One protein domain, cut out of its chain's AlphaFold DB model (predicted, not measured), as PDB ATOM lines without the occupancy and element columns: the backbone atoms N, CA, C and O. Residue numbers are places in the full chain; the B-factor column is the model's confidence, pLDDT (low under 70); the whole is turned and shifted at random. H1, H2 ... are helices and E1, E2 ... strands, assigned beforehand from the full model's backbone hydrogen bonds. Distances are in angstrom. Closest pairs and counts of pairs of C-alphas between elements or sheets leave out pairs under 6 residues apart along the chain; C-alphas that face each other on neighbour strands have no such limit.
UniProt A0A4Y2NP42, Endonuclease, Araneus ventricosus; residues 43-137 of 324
ATOM      1  N   LEU A  43     -44.706 -32.207  -3.222       85.50
ATOM      2  CA  LEU A  43     -43.729 -33.192  -2.767       85.50
ATOM      3  C   LEU A  43     -43.074 -33.882  -3.968       85.50
ATOM      4  O   LEU A  43     -43.762 -34.335  -4.886       85.50
ATOM      5  N   GLN A  44     -41.749 -33.991  -3.954       81.75
ATOM      6  CA  GLN A  44     -40.992 -34.785  -4.920       81.75
ATOM      7  C   GLN A  44     -40.614 -36.112  -4.254       81.75
ATOM      8  O   GLN A  44     -39.700 -36.128  -3.430       81.75
ATOM      9  N   PRO A  45     -41.344 -37.211  -4.524       79.31
ATOM     10  CA  PRO A  45     -40.985 -38.510  -3.976       79.31
ATOM     11  C   PRO A  45     -39.683 -39.002  -4.616       79.31
ATOM     12  O   PRO A  45     -39.470 -38.843  -5.817       79.31
ATOM     13  N   HIS A  46     -38.823 -39.616  -3.808       79.88
ATOM     14  CA  HIS A  46     -37.662 -40.342  -4.314       79.88
ATOM     15  C   HIS A  46     -38.096 -41.679  -4.916       79.88
ATOM     16  O   HIS A  46     -39.101 -42.251  -4.492       79.88
ATOM     17  N   SER A  47     -37.313 -42.201  -5.860       81.81
ATOM     18  CA  SER A  47     -37.514 -43.557  -6.364       81.81
ATOM     19  C   SER A  47     -37.471 -44.567  -5.216       81.81
ATOM     20  O   SER A  47     -36.640 -44.482  -4.306       81.81
ATOM     21  N   VAL A  48     -38.411 -45.512  -5.247       86.44
ATOM     22  CA  VAL A  48     -38.375 -46.688  -4.378       86.44
ATOM     23  C   VAL A  48     -37.273 -47.608  -4.913       86.44
ATOM     24  O   VAL A  48     -37.311 -47.888  -6.114       86.44
ATOM     25  N   PRO A  49     -36.324 -48.059  -4.070       86.88
ATOM     26  CA  PRO A  49     -35.305 -49.026  -4.475       86.88
ATOM     27  C   PRO A  49     -35.921 -50.315  -5.025       86.88
ATOM     28  O   PRO A  49     -37.014 -50.713  -4.608       86.88
ATOM     29  N   ASP A  50     -35.218 -50.968  -5.943       87.06
ATOM     30  CA  ASP A  50     -35.653 -52.223  -6.553       87.06
ATOM     31  C   ASP A  50     -35.412 -53.414  -5.631       87.06
ATOM     32  O   ASP A  50     -36.182 -54.378  -5.648       87.06
ATOM     33  N   ARG A  51     -34.360 -53.345  -4.810       88.31
ATOM     34  CA  ARG A  51     -33.965 -54.427  -3.903       88.31
ATOM     35  C   ARG A  51     -33.737 -53.930  -2.472       88.31
ATOM     36  O   ARG A  51     -33.366 -52.769  -2.267       88.31
ATOM     37  N   PRO A  52     -33.933 -54.794  -1.457       89.62
ATOM     38  CA  PRO A  52     -33.495 -54.498  -0.098       89.62
ATOM     39  C   PRO A  52     -32.008 -54.141  -0.085       89.62
ATOM     40  O   PRO A  52     -31.224 -54.716  -0.834       89.62
ATOM     41  N   PHE A  53     -31.632 -53.192   0.770       89.06
ATOM     42  CA  PHE A  53     -30.240 -52.779   0.979       89.06
ATOM     43  C   PHE A  53     -29.519 -52.119  -0.214       89.06
ATOM     44  O   PHE A  53     -28.367 -51.728  -0.085       89.06
ATOM     45  N   GLU A  54     -30.194 -51.891  -1.343       89.12
ATOM     46  CA  GLU A  54     -29.629 -51.167  -2.494       89.12
ATOM     47  C   GLU A  54     -29.233 -49.723  -2.138       89.12
ATOM     48  O   GLU A  54     -28.219 -49.201  -2.605       89.12
ATOM     49  N   LYS A  55     -30.035 -49.070  -1.290       87.38
ATOM     50  CA  LYS A  55     -29.837 -47.683  -0.870       87.38
ATOM     51  C   LYS A  55     -29.973 -47.542   0.638       87.38
ATOM     52  O   LYS A  55     -30.996 -47.930   1.206       87.38
ATOM     53  N   ILE A  56     -28.991 -46.899   1.261       86.56
ATOM     54  CA  ILE A  56     -28.976 -46.627   2.700       86.56
ATOM     55  C   ILE A  56     -28.943 -45.120   2.936       86.56
ATOM     56  O   ILE A  56     -28.126 -44.407   2.360       86.56
ATOM     57  N   GLY A  57     -29.845 -44.640   3.792       84.56
ATOM     58  CA  GLY A  57     -29.748 -43.309   4.381       84.56
ATOM     59  C   GLY A  57     -28.996 -43.398   5.702       84.56
ATOM     60  O   GLY A  57     -29.377 -44.200   6.558       84.56
ATOM     61  N   VAL A  58     -27.951 -42.594   5.866       80.31
ATOM     62  CA  VAL A  58     -27.171 -42.517   7.099       80.31
ATOM     63  C   VAL A  58     -27.286 -41.120   7.687       80.31
ATOM     64  O   VAL A  58     -27.232 -40.108   6.987       80.31
ATOM     65  N   ASP A  59     -27.454 -41.084   8.998       79.19
ATOM     66  CA  ASP A  59     -27.437 -39.874   9.799       79.19
ATOM     67  C   ASP A  59     -26.645 -40.159  11.081       79.19
ATOM     68  O   ASP A  59     -26.557 -41.309  11.533       79.19
ATOM     69  N   ILE A  60     -26.002 -39.131  11.625       72.50
ATOM     70  CA  ILE A  60     -25.103 -39.279  12.763       72.50
ATOM     71  C   ILE A  60     -25.920 -39.567  14.012       72.50
ATOM     72  O   ILE A  60     -26.848 -38.848  14.393       72.50
ATOM     73  N   MET A  61     -25.485 -40.591  14.730       66.50
ATOM     74  CA  MET A  61     -25.882 -40.823  16.101       66.50
ATOM     75  C   MET A  61     -24.616 -40.965  16.940       66.50
ATOM     76  O   MET A  61     -23.816 -41.858  16.694       66.50
ATOM     77  N   GLU A  62     -24.449 -40.115  17.952       55.69
ATOM     78  CA  GLU A  62     -23.305 -40.139  18.884       55.69
ATOM     79  C   GLU A  62     -23.351 -41.314  19.883       55.69
ATOM     80  O   GLU A  62     -22.755 -41.263  20.954       55.69
ATOM     81  N   PHE A  63     -24.095 -42.380  19.579       48.00
ATOM     82  CA  PHE A  63     -24.325 -43.474  20.513       48.00
ATOM     83  C   PHE A  63     -23.726 -44.779  19.997       48.00
ATOM     84  O   PHE A  63     -24.305 -45.437  19.132       48.00
ATOM     85  N   GLY A  64     -22.596 -45.162  20.594       51.69
ATOM     86  CA  GLY A  64     -21.861 -46.376  20.251       51.69
ATOM     87  C   GLY A  64     -21.140 -46.251  18.910       51.69
ATOM     88  O   GLY A  64     -21.640 -45.645  17.966       51.69
ATOM     89  N   ASN A  65     -19.941 -46.822  18.817       52.03
ATOM     90  CA  ASN A  65     -19.194 -46.869  17.564       52.03
ATOM     91  C   ASN A  65     -19.985 -47.687  16.530       52.03
ATOM     92  O   ASN A  65     -19.947 -48.915  16.540       52.03
ATOM     93  N   LEU A  66     -20.723 -47.012  15.649       55.56
ATOM     94  CA  LEU A  66     -21.365 -47.636  14.499       55.56
ATOM     95  C   LEU A  66     -20.278 -48.054  13.510       55.56
ATOM     96  O   LEU A  66     -19.659 -47.221  12.850       55.56
ATOM     97  N   ASN A  67     -20.040 -49.360  13.423       69.69
ATOM     98  CA  ASN A  67     -19.066 -49.917  12.504       69.69
ATOM     99  C   ASN A  67     -19.743 -50.235  11.161       69.69
ATOM    100  O   ASN A  67     -20.528 -51.180  11.041       69.69
ATOM    101  N   TYR A  68     -19.442 -49.432  10.136       73.62
ATOM    102  CA  TYR A  68     -19.909 -49.663   8.765       73.62
ATOM    103  C   TYR A  68     -19.566 -51.072   8.275       73.62
ATOM    104  O   TYR A  68     -20.408 -51.722   7.660       73.62
ATOM    105  N   LEU A  69     -18.379 -51.580   8.617       79.56
ATOM    106  CA  LEU A  69     -17.911 -52.900   8.196       79.56
ATOM    107  C   LEU A  69     -18.758 -54.022   8.789       79.56
ATOM    108  O   LEU A  69     -19.050 -54.999   8.113       79.56
ATOM    109  N   GLU A  70     -19.212 -53.871  10.031       83.44
ATOM    110  CA  GLU A  70     -20.093 -54.849  10.673       83.44
ATOM    111  C   GLU A  70     -21.470 -54.894   9.991       83.44
ATOM    112  O   GLU A  70     -22.082 -55.953   9.843       83.44
ATOM    113  N   THR A  71     -21.953 -53.736   9.540       86.12
ATOM    114  CA  THR A  71     -23.198 -53.634   8.772       86.12
ATOM    115  C   THR A  71     -23.024 -54.236   7.377       86.12
ATOM    116  O   THR A  71     -23.865 -55.029   6.953       86.12
ATOM    117  N   PHE A  72     -21.917 -53.929   6.695       88.25
ATOM    118  CA  PHE A  72     -21.629 -54.448   5.357       88.25
ATOM    119  C   PHE A  72     -21.371 -55.956   5.364       88.25
ATOM    120  O   PHE A  72     -21.851 -56.673   4.493       88.25
ATOM    121  N   SER A  73     -20.705 -56.470   6.397       88.38
ATOM    122  CA  SER A  73     -20.490 -57.906   6.583       88.38
ATOM    123  C   SER A  73     -21.805 -58.677   6.746       88.38
ATOM    124  O   SER A  73     -21.921 -59.799   6.260       88.38
ATOM    125  N   ARG A  74     -22.818 -58.087   7.398       88.12
ATOM    126  CA  ARG A  74     -24.112 -58.754   7.629       88.12
ATOM    127  C   ARG A  74     -25.075 -58.682   6.455       88.12
ATOM    128  O   ARG A  74     -25.877 -59.598   6.288       88.12
ATOM    129  N   TYR A  75     -25.065 -57.579   5.714       90.69
ATOM    130  CA  TYR A  75     -26.117 -57.269   4.740       90.69
ATOM    131  C   TYR A  75     -25.605 -57.073   3.312       90.69
ATOM    132  O   TYR A  75     -26.414 -56.927   2.399       90.69
ATOM    133  N   GLY A  76     -24.288 -57.108   3.113       91.31
ATOM    134  CA  GLY A  76     -23.635 -56.766   1.856       91.31
ATOM    135  C   GLY A  76     -23.262 -55.289   1.786       91.31
ATOM    136  O   GLY A  76     -23.503 -54.521   2.713       91.31
ATOM    137  N   ILE A  77     -22.654 -54.885   0.677       90.88
ATOM    138  CA  ILE A  77     -22.310 -53.489   0.401       90.88
ATOM    139  C   ILE A  77     -23.475 -52.865  -0.385       90.88
ATOM    140  O   ILE A  77     -23.943 -53.478  -1.348       90.88
ATOM    141  N   PRO A  78     -23.988 -51.687   0.008       91.31
ATOM    142  CA  PRO A  78     -25.055 -51.020  -0.734       91.31
ATOM    143  C   PRO A  78     -24.537 -50.403  -2.037       91.31
ATOM    144  O   PRO A  78     -23.380 -50.011  -2.124       91.31
ATOM    145  N   ASN A  79     -25.417 -50.197  -3.017       89.88
ATOM    146  CA  ASN A  79     -25.065 -49.448  -4.227       89.88
ATOM    147  C   ASN A  79     -24.937 -47.945  -3.951       89.88
ATOM    148  O   ASN A  79     -24.074 -47.282  -4.521       89.88
ATOM    149  N   PHE A  80     -25.812 -47.406  -3.095       87.12
ATOM    150  CA  PHE A  80     -25.853 -45.977  -2.793       87.12
ATOM    151  C   PHE A  80     -25.926 -45.713  -1.290       87.12
ATOM    152  O   PHE A  80     -26.820 -46.215  -0.601       87.12
ATOM    153  N   VAL A  81     -25.071 -44.816  -0.805       86.12
ATOM    154  CA  VAL A  81     -25.180 -44.237   0.538       86.12
ATOM    155  C   VAL A  81     -25.545 -42.761   0.418       86.12
ATOM    156  O   VAL A  81     -24.918 -42.005  -0.322       86.12
ATOM    157  N   VAL A  82     -26.591 -42.350   1.130       82.50
ATOM    158  CA  VAL A  82     -27.030 -40.954   1.214       82.50
ATOM    159  C   VAL A  82     -26.848 -40.474   2.639       82.50
ATOM    160  O   VAL A  82     -27.357 -41.099   3.563       82.50
ATOM    161  N   SER A  83     -26.170 -39.350   2.813       79.94
ATOM    162  CA  SER A  83     -26.069 -38.690   4.111       79.94
ATOM    163  C   SER A  83     -26.027 -37.178   3.942       79.94
ATOM    164  O   SER A  83     -25.962 -36.651   2.826       79.94
ATOM    165  N   ASP A  84     -26.021 -36.474   5.064       73.81
ATOM    166  CA  ASP A  84     -25.757 -35.043   5.063       73.81
ATOM    167  C   ASP A  84     -24.280 -34.740   4.796       73.81
ATOM    168  O   ASP A  84     -23.407 -35.594   4.954       73.81
ATOM    169  N   ASN A  85     -24.020 -33.511   4.347       67.81
ATOM    170  CA  ASN A  85     -22.706 -33.074   3.872       67.81
ATOM    171  C   ASN A  85     -21.614 -33.132   4.958       67.81
ATOM    172  O   ASN A  85     -20.462 -33.434   4.682       67.81
ATOM    173  N   ILE A  86     -21.947 -32.854   6.216       65.50
ATOM    174  CA  ILE A  86     -20.960 -32.769   7.301       65.50
ATOM    175  C   ILE A  86     -21.377 -33.752   8.390       65.50
ATOM    176  O   ILE A  86     -22.548 -33.718   8.775       65.50
ATOM    177  N   PRO A  87     -20.473 -34.617   8.898       65.88
ATOM    178  CA  PRO A  87     -19.022 -34.737   8.689       65.88
ATOM    179  C   PRO A  87     -18.627 -35.692   7.551       65.88
ATOM    180  O   PRO A  87     -17.447 -35.980   7.372       65.88
ATOM    181  N   PHE A  88     -19.592 -36.225   6.807       69.50
ATOM    182  CA  PHE A  88     -19.345 -37.309   5.859       69.50
ATOM    183  C   PHE A  88     -18.628 -36.871   4.558       69.50
ATOM    184  O   PHE A  88     -18.248 -37.716   3.758       69.50
ATOM    185  N   ASN A  89     -18.351 -35.573   4.367       71.44
ATOM    186  CA  ASN A  89     -17.493 -35.039   3.296       71.44
ATOM    187  C   ASN A  89     -15.984 -35.071   3.624       71.44
ATOM    188  O   ASN A  89     -15.220 -34.215   3.182       71.44
ATOM    189  N   SER A  90     -15.527 -36.014   4.449       81.94
ATOM    190  CA  SER A  90     -14.094 -36.174   4.715       81.94
ATOM    191  C   SER A  90     -13.415 -36.957   3.587       81.94
ATOM    192  O   SER A  90     -14.004 -37.877   3.018       81.94
ATOM    193  N   HIS A  91     -12.148 -36.641   3.294       83.25
ATOM    194  CA  HIS A  91     -11.348 -37.412   2.331       83.25
ATOM    195  C   HIS A  91     -11.304 -38.901   2.692       83.25
ATOM    196  O   HIS A  91     -11.493 -39.749   1.828       83.25
ATOM    197  N   VAL A  92     -11.184 -39.206   3.988       85.44
ATOM    198  CA  VAL A  92     -11.207 -40.577   4.517       85.44
ATOM    199  C   VAL A  92     -12.485 -41.317   4.114       85.44
ATOM    200  O   VAL A  92     -12.422 -42.470   3.698       85.44
ATOM    201  N   TYR A  93     -13.648 -40.667   4.211       83.50
ATOM    202  CA  TYR A  93     -14.917 -41.299   3.850       83.50
ATOM    203  C   TYR A  93     -15.072 -41.467   2.333       83.50
ATOM    204  O   TYR A  93     -15.602 -42.475   1.874       83.50
ATOM    205  N   ILE A  94     -14.565 -40.513   1.548       83.81
ATOM    206  CA  ILE A  94     -14.545 -40.607   0.083       83.81
ATOM    207  C   ILE A  94     -13.662 -41.776  -0.371       83.81
ATOM    208  O   ILE A  94     -14.066 -42.549  -1.237       83.81
ATOM    209  N   ASP A  95     -12.479 -41.931   0.218       88.00
ATOM    210  CA  ASP A  95     -11.567 -43.024  -0.123       88.00
ATOM    211  C   ASP A  95     -12.110 -44.375   0.349       88.00
ATOM    212  O   ASP A  95     -12.014 -45.368  -0.373       88.00
ATOM    213  N   PHE A  96     -12.782 -44.406   1.503       87.56
ATOM    214  CA  PHE A  96     -13.557 -45.564   1.943       87.56
ATOM    215  C   PHE A  96     -14.652 -45.931   0.929       87.56
ATOM    216  O   PHE A  96     -14.734 -47.088   0.527       87.56
ATOM    217  N   ALA A  97     -15.439 -44.964   0.447       87.94
ATOM    218  CA  ALA A  97     -16.484 -45.210  -0.548       87.94
ATOM    219  C   ALA A  97     -15.939 -45.772  -1.868       87.94
ATOM    220  O   ALA A  97     -16.516 -46.704  -2.422       87.94
ATOM    221  N   LYS A  98     -14.791 -45.260  -2.329       89.69
ATOM    222  CA  LYS A  98     -14.097 -45.790  -3.513       89.69
ATOM    223  C   LYS A  98     -13.570 -47.205  -3.291       89.69
ATOM    224  O   LYS A  98     -13.710 -48.049  -4.163       89.69
ATOM    225  N   THR A  99     -12.965 -47.460  -2.131       92.06
ATOM    226  CA  THR A  99     -12.368 -48.766  -1.802       92.06
ATOM    227  C   THR A  99     -13.428 -49.861  -1.725       92.06
ATOM    228  O   THR A  99     -13.189 -50.986  -2.148       92.06
ATOM    229  N   TRP A 100     -14.599 -49.525  -1.185       89.44
ATOM    230  CA  TRP A 100     -15.718 -50.450  -1.014       89.44
ATOM    231  C   TRP A 100     -16.733 -50.396  -2.165       89.44
ATOM    232  O   TRP A 100     -17.758 -51.052  -2.066       89.44
ATOM    233  N   ASP A 101     -16.451 -49.651  -3.235       91.56
ATOM    234  CA  ASP A 101     -17.249 -49.577  -4.469       91.56
ATOM    235  C   ASP A 101     -18.743 -49.249  -4.261       91.56
ATOM    236  O   ASP A 101     -19.640 -49.933  -4.758       91.56
ATOM    237  N   PHE A 102     -19.030 -48.178  -3.512       89.44
ATOM    238  CA  PHE A 102     -20.392 -47.646  -3.397       89.44
ATOM    239  C   PHE A 102     -20.478 -46.171  -3.797       89.44
ATOM    240  O   PHE A 102     -19.601 -45.362  -3.484       89.44
ATOM    241  N   GLU A 103     -21.574 -45.783  -4.462       85.81
ATOM    242  CA  GLU A 103     -21.794 -44.383  -4.823       85.81
ATOM    243  C   GLU A 103     -22.282 -43.600  -3.602       85.81
ATOM    244  O   GLU A 103     -23.272 -43.938  -2.945       85.81
ATOM    245  N   TYR A 104     -21.601 -42.497  -3.323       81.44
ATOM    246  CA  TYR A 104     -21.888 -41.667  -2.171       81.44
ATOM    247  C   TYR A 104     -22.486 -40.315  -2.586       81.44
ATOM    248  O   TYR A 104     -21.880 -39.552  -3.339       81.44
ATOM    249  N   LYS A 105     -23.710 -40.023  -2.114       76.75
ATOM    250  CA  LYS A 105     -24.484 -38.823  -2.480       76.75
ATOM    251  C   LYS A 105     -24.721 -37.930  -1.271       76.75
ATOM    252  O   LYS A 105     -25.430 -38.309  -0.337       76.75
ATOM    253  N   PHE A 106     -24.230 -36.699  -1.349       68.62
ATOM    254  CA  PHE A 106     -24.570 -35.666  -0.380       68.62
ATOM    255  C   PHE A 106     -26.001 -35.182  -0.589       68.62
ATOM    256  O   PHE A 106     -26.380 -34.751  -1.686       68.62
ATOM    257  N   SER A 107     -26.791 -35.164   0.484       64.44
ATOM    258  CA  SER A 107     -27.917 -34.242   0.534       64.44
ATOM    259  C   SER A 107     -27.328 -32.826   0.395       64.44
ATOM    260  O   SER A 107     -26.322 -32.483   1.024       64.44
ATOM    261  N   SER A 108     -27.886 -31.992  -0.494       54.06
ATOM    262  CA  SER A 108     -27.488 -30.578  -0.531       54.06
ATOM    263  C   SER A 108     -27.605 -30.044   0.898       54.06
ATOM    264  O   SER A 108     -28.624 -30.342   1.525       54.06
ATOM    265  N   PRO A 109     -26.643 -29.259   1.425       43.41
ATOM    266  CA  PRO A 109     -26.535 -28.957   2.860       43.41
ATOM    267  C   PRO A 109     -27.773 -28.289   3.492       43.41
ATOM    268  O   PRO A 109     -27.796 -28.011   4.683       43.41
ATOM    269  N   HIS A 110     -28.792 -27.968   2.690       46.44
ATOM    270  CA  HIS A 110     -30.035 -27.326   3.103       46.44
ATOM    271  C   HIS A 110     -31.289 -28.039   2.540       46.44
ATOM    272  O   HIS A 110     -32.390 -27.489   2.596       46.44
ATOM    273  N   HIS A 111     -31.145 -29.268   2.025       48.41
ATOM    274  CA  HIS A 111     -32.217 -30.152   1.551       48.41
ATOM    275  C   HIS A 111     -32.376 -31.385   2.465       48.41
ATOM    276  O   HIS A 111     -32.428 -32.520   1.997       48.41
ATOM    277  N   HIS A 112     -32.509 -31.132   3.771       46.94
ATOM    278  CA  HIS A 112     -32.851 -32.092   4.841       46.94
ATOM    279  C   HIS A 112     -33.987 -33.066   4.461       46.94
ATOM    280  O   HIS A 112     -34.015 -34.219   4.874       46.94
ATOM    281  N   GLN A 113     -34.902 -32.655   3.576       55.16
ATOM    282  CA  GLN A 113     -35.966 -33.531   3.076       55.16
ATOM    283  C   GLN A 113     -35.446 -34.791   2.363       55.16
ATOM    284  O   GLN A 113     -36.124 -35.816   2.419       55.16
ATOM    285  N   SER A 114     -34.256 -34.740   1.750       56.97
ATOM    286  CA  SER A 114     -33.659 -35.890   1.057       56.97
ATOM    287  C   SER A 114     -33.147 -36.973   2.010       56.97
ATOM    288  O   SER A 114     -33.163 -38.144   1.637       56.97
ATOM    289  N   ASN A 115     -32.732 -36.602   3.230       72.25
ATOM    290  CA  ASN A 115     -32.281 -37.537   4.269       72.25
ATOM    291  C   ASN A 115     -33.323 -37.747   5.385       72.25
ATOM    292  O   ASN A 115     -33.101 -38.501   6.329       72.25
ATOM    293  N   GLY A 116     -34.512 -37.146   5.266       75.75
ATOM    294  CA  GLY A 116     -35.521 -37.153   6.329       75.75
ATOM    295  C   GLY A 116     -36.020 -38.544   6.750       75.75
ATOM    296  O   GLY A 116     -36.621 -38.686   7.813       75.75
ATOM    297  N   GLN A 117     -35.800 -39.593   5.946       80.12
ATOM    298  CA  GLN A 117     -36.051 -40.971   6.388       80.12
ATOM    299  C   GLN A 117     -35.012 -41.449   7.410       80.12
ATOM    300  O   GLN A 117     -35.407 -42.060   8.405       80.12
ATOM    301  N   ALA A 118     -33.728 -41.145   7.198       81.88
ATOM    302  CA  ALA A 118     -32.666 -41.465   8.145       81.88
ATOM    303  C   ALA A 118     -32.833 -40.655   9.436       81.88
ATOM    304  O   ALA A 118     -32.860 -41.253  10.508       81.88
ATOM    305  N   GLU A 119     -33.104 -39.346   9.335       82.25
ATOM    306  CA  GLU A 119     -33.357 -38.470  10.496       82.25
ATOM    307  C   GLU A 119     -34.502 -39.003  11.378       82.25
ATOM    308  O   GLU A 119     -34.391 -39.116  12.603       82.25
ATOM    309  N   ARG A 120     -35.630 -39.395  10.761       85.56
ATOM    310  CA  ARG A 120     -36.744 -40.012  11.499       85.56
ATOM    311  C   ARG A 120     -36.346 -41.348  12.116       85.56
ATOM    312  O   ARG A 120     -36.750 -41.624  13.243       85.56
ATOM    313  N   GLY A 121     -35.576 -42.166  11.400       86.88
ATOM    314  CA  GLY A 121     -35.042 -43.429  11.908       86.88
ATOM    315  C   GLY A 121     -34.193 -43.224  13.164       86.88
ATOM    316  O   GLY A 121     -34.443 -43.865  14.185       86.88
ATOM    317  N   VAL A 122     -33.268 -42.264  13.127       84.62
ATOM    318  CA  VAL A 122     -32.443 -41.841  14.269       84.62
ATOM    319  C   VAL A 122     -33.323 -41.387  15.436       84.62
ATOM    320  O   VAL A 122     -33.106 -41.820  16.569       84.62
ATOM    321  N   GLY A 123     -34.357 -40.580  15.183       87.25
ATOM    322  CA  GLY A 123     -35.313 -40.149  16.209       87.25
ATOM    323  C   GLY A 123     -36.073 -41.306  16.877       87.25
ATOM    324  O   GLY A 123     -36.242 -41.317  18.103       87.25
ATOM    325  N   ILE A 124     -36.488 -42.312  16.101       89.75
ATOM    326  CA  ILE A 124     -37.133 -43.529  16.621       89.75
ATOM    327  C   ILE A 124     -36.160 -44.310  17.506       89.75
ATOM    328  O   ILE A 124     -36.504 -44.651  18.638       89.75
ATOM    329  N   VAL A 125     -34.938 -44.549  17.028       89.44
ATOM    330  CA  VAL A 125     -33.906 -45.280  17.778       89.44
ATOM    331  C   VAL A 125     -33.569 -44.559  19.085       89.44
ATOM    332  O   VAL A 125     -33.607 -45.189  20.141       89.44
ATOM    333  N   LYS A 126     -33.364 -43.232  19.057       89.00
ATOM    334  CA  LYS A 126     -33.151 -42.407  20.264       89.00
ATOM    335  C   LYS A 126     -34.304 -42.546  21.257       89.00
ATOM    336  O   LYS A 126     -34.076 -42.676  22.458       89.00
ATOM    337  N   THR A 127     -35.542 -42.563  20.767       91.88
ATOM    338  CA  THR A 127     -36.730 -42.739  21.613       91.88
ATOM    339  C   THR A 127     -36.761 -44.119  22.269       91.88
ATOM    340  O   THR A 127     -37.024 -44.210  23.466       91.88
ATOM    341  N   ILE A 128     -36.474 -45.185  21.514       92.88
ATOM    342  CA  ILE A 128     -36.402 -46.557  22.041       92.88
ATOM    343  C   ILE A 128     -35.311 -46.657  23.108       92.88
ATOM    344  O   ILE A 128     -35.557 -47.190  24.186       92.88
ATOM    345  N   MET A 129     -34.130 -46.104  22.835       90.31
ATOM    346  CA  MET A 129     -33.001 -46.109  23.764       90.31
ATOM    347  C   MET A 129     -33.298 -45.340  25.048       90.31
ATOM    348  O   MET A 129     -33.026 -45.848  26.132       90.31
ATOM    349  N   ARG A 130     -33.901 -44.149  24.943       92.38
ATOM    350  CA  ARG A 130     -34.292 -43.346  26.105       92.38
ATOM    351  C   ARG A 130     -35.276 -44.103  27.000       92.38
ATOM    352  O   ARG A 130     -35.027 -44.219  28.193       92.38
ATOM    353  N   LYS A 131     -36.332 -44.680  26.417       93.12
ATOM    354  CA  LYS A 131     -37.312 -45.493  27.159       93.12
ATOM    355  C   LYS A 131     -36.670 -46.721  27.803       93.12
ATOM    356  O   LYS A 131     -36.945 -47.022  28.952       93.12
ATOM    357  N   ALA A 132     -35.792 -47.417  27.080       92.50
ATOM    358  CA  ALA A 132     -35.087 -48.577  27.612       92.50
ATOM    359  C   ALA A 132     -34.169 -48.206  28.788       92.50
ATOM    360  O   ALA A 132     -34.095 -48.961  29.750       92.50
ATOM    361  N   LYS A 133     -33.516 -47.036  28.736       91.19
ATOM    362  CA  LYS A 133     -32.705 -46.508  29.840       91.19
ATOM    363  C   LYS A 133     -33.559 -46.171  31.066       91.19
ATOM    364  O   LYS A 133     -33.179 -46.556  32.162       91.19
ATOM    365  N   GLU A 134     -34.694 -45.494  30.878       93.12
ATOM    366  CA  GLU A 134     -35.648 -45.185  31.960       93.12
ATOM    367  C   GLU A 134     -36.188 -46.470  32.625       93.12
ATOM    368  O   GLU A 134     -36.282 -46.542  33.845       93.12
ATOM    369  N   ASP A 135     -36.441 -47.517  31.834       92.38
ATOM    370  CA  ASP A 135     -36.921 -48.826  32.302       92.38
ATOM    371  C   ASP A 135     -35.810 -49.779  32.805       92.38
ATOM    372  O   ASP A 135     -36.110 -50.919  33.165       92.38
ATOM    373  N   ASN A 136     -34.529 -49.381  32.774       91.50
ATOM    374  CA  ASN A 136     -33.366 -50.256  33.025       91.50
ATOM    375  C   ASN A 136     -33.359 -51.560  32.191       91.50
ATOM    376  O   ASN A 136     -32.920 -52.620  32.639       91.50
ATOM    377  N   LYS A 137     -33.848 -51.499  30.948       89.75
ATOM    378  CA  LYS A 137     -33.909 -52.627  30.006       89.75
ATOM    379  C   LYS A 137     -32.856 -52.501  28.908       89.75
ATOM    380  O   LYS A 137     -32.415 -51.420  28.530       89.75
TER     381      LYS A 137
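Overview. This is residues 43 to 137 of the 324 residues of the protein "Endonuclease" of Araneus ventricosus (UniProt A0A4Y2NP42). A small sheet of three short parallel strands, in order E1, E2, E3, has H2 by E3, while long H3 starts near E1 and sticks out with residues 130 to 134. The 95 printed residues, under half in named elements, run E1, H1, E2, H2, E3, H3, a mixed class, only just compact, close to loose: radius of gyration of the C-alphas 14.6 A, spans 42 by 35 by 28 A.

Arrangement. E1, residues 55 to 57, and E2, residues 80 to 83, are parallel at 11 degrees; N 56 and O 80, 2.9 A apart, are within hydrogen-bond range. E3, residues 103 to 106, is parallel to E2 at 22 degrees, with N 105 and O 81 at 2.9 A. H1, residues 68 to 75, is not on the sheet. H2, residues 91 to 99, only grazes it; the closest C-alphas of H2 and E3, Ala 97 and Tyr 104, are 6.7 A apart. H3, residues 116 to 134, only grazes it too; its closest C-alpha to E1, Ala 118, is 5.1 A from that of Gly 57. E1, H1, E2 and E2, H2, E3 are strand-helix-strand units, parallel neighbour strands with a helix between, with right-handed crossovers. H1, H2 and H3 have every O i to N i+4 pair within range.

Along the chain. E1 begins at C-alpha 55 (-29.837, -47.683, -0.870). H3, 26.9 A long from first to last C-alpha, ends at C-alpha 134 (-35.648, -45.185, 31.960).

Size, cuts and confidence. The printed part has no cut and no long link. pLDDT is under 70 within residues 61 to 67, 85 to 88 and 106 to 114.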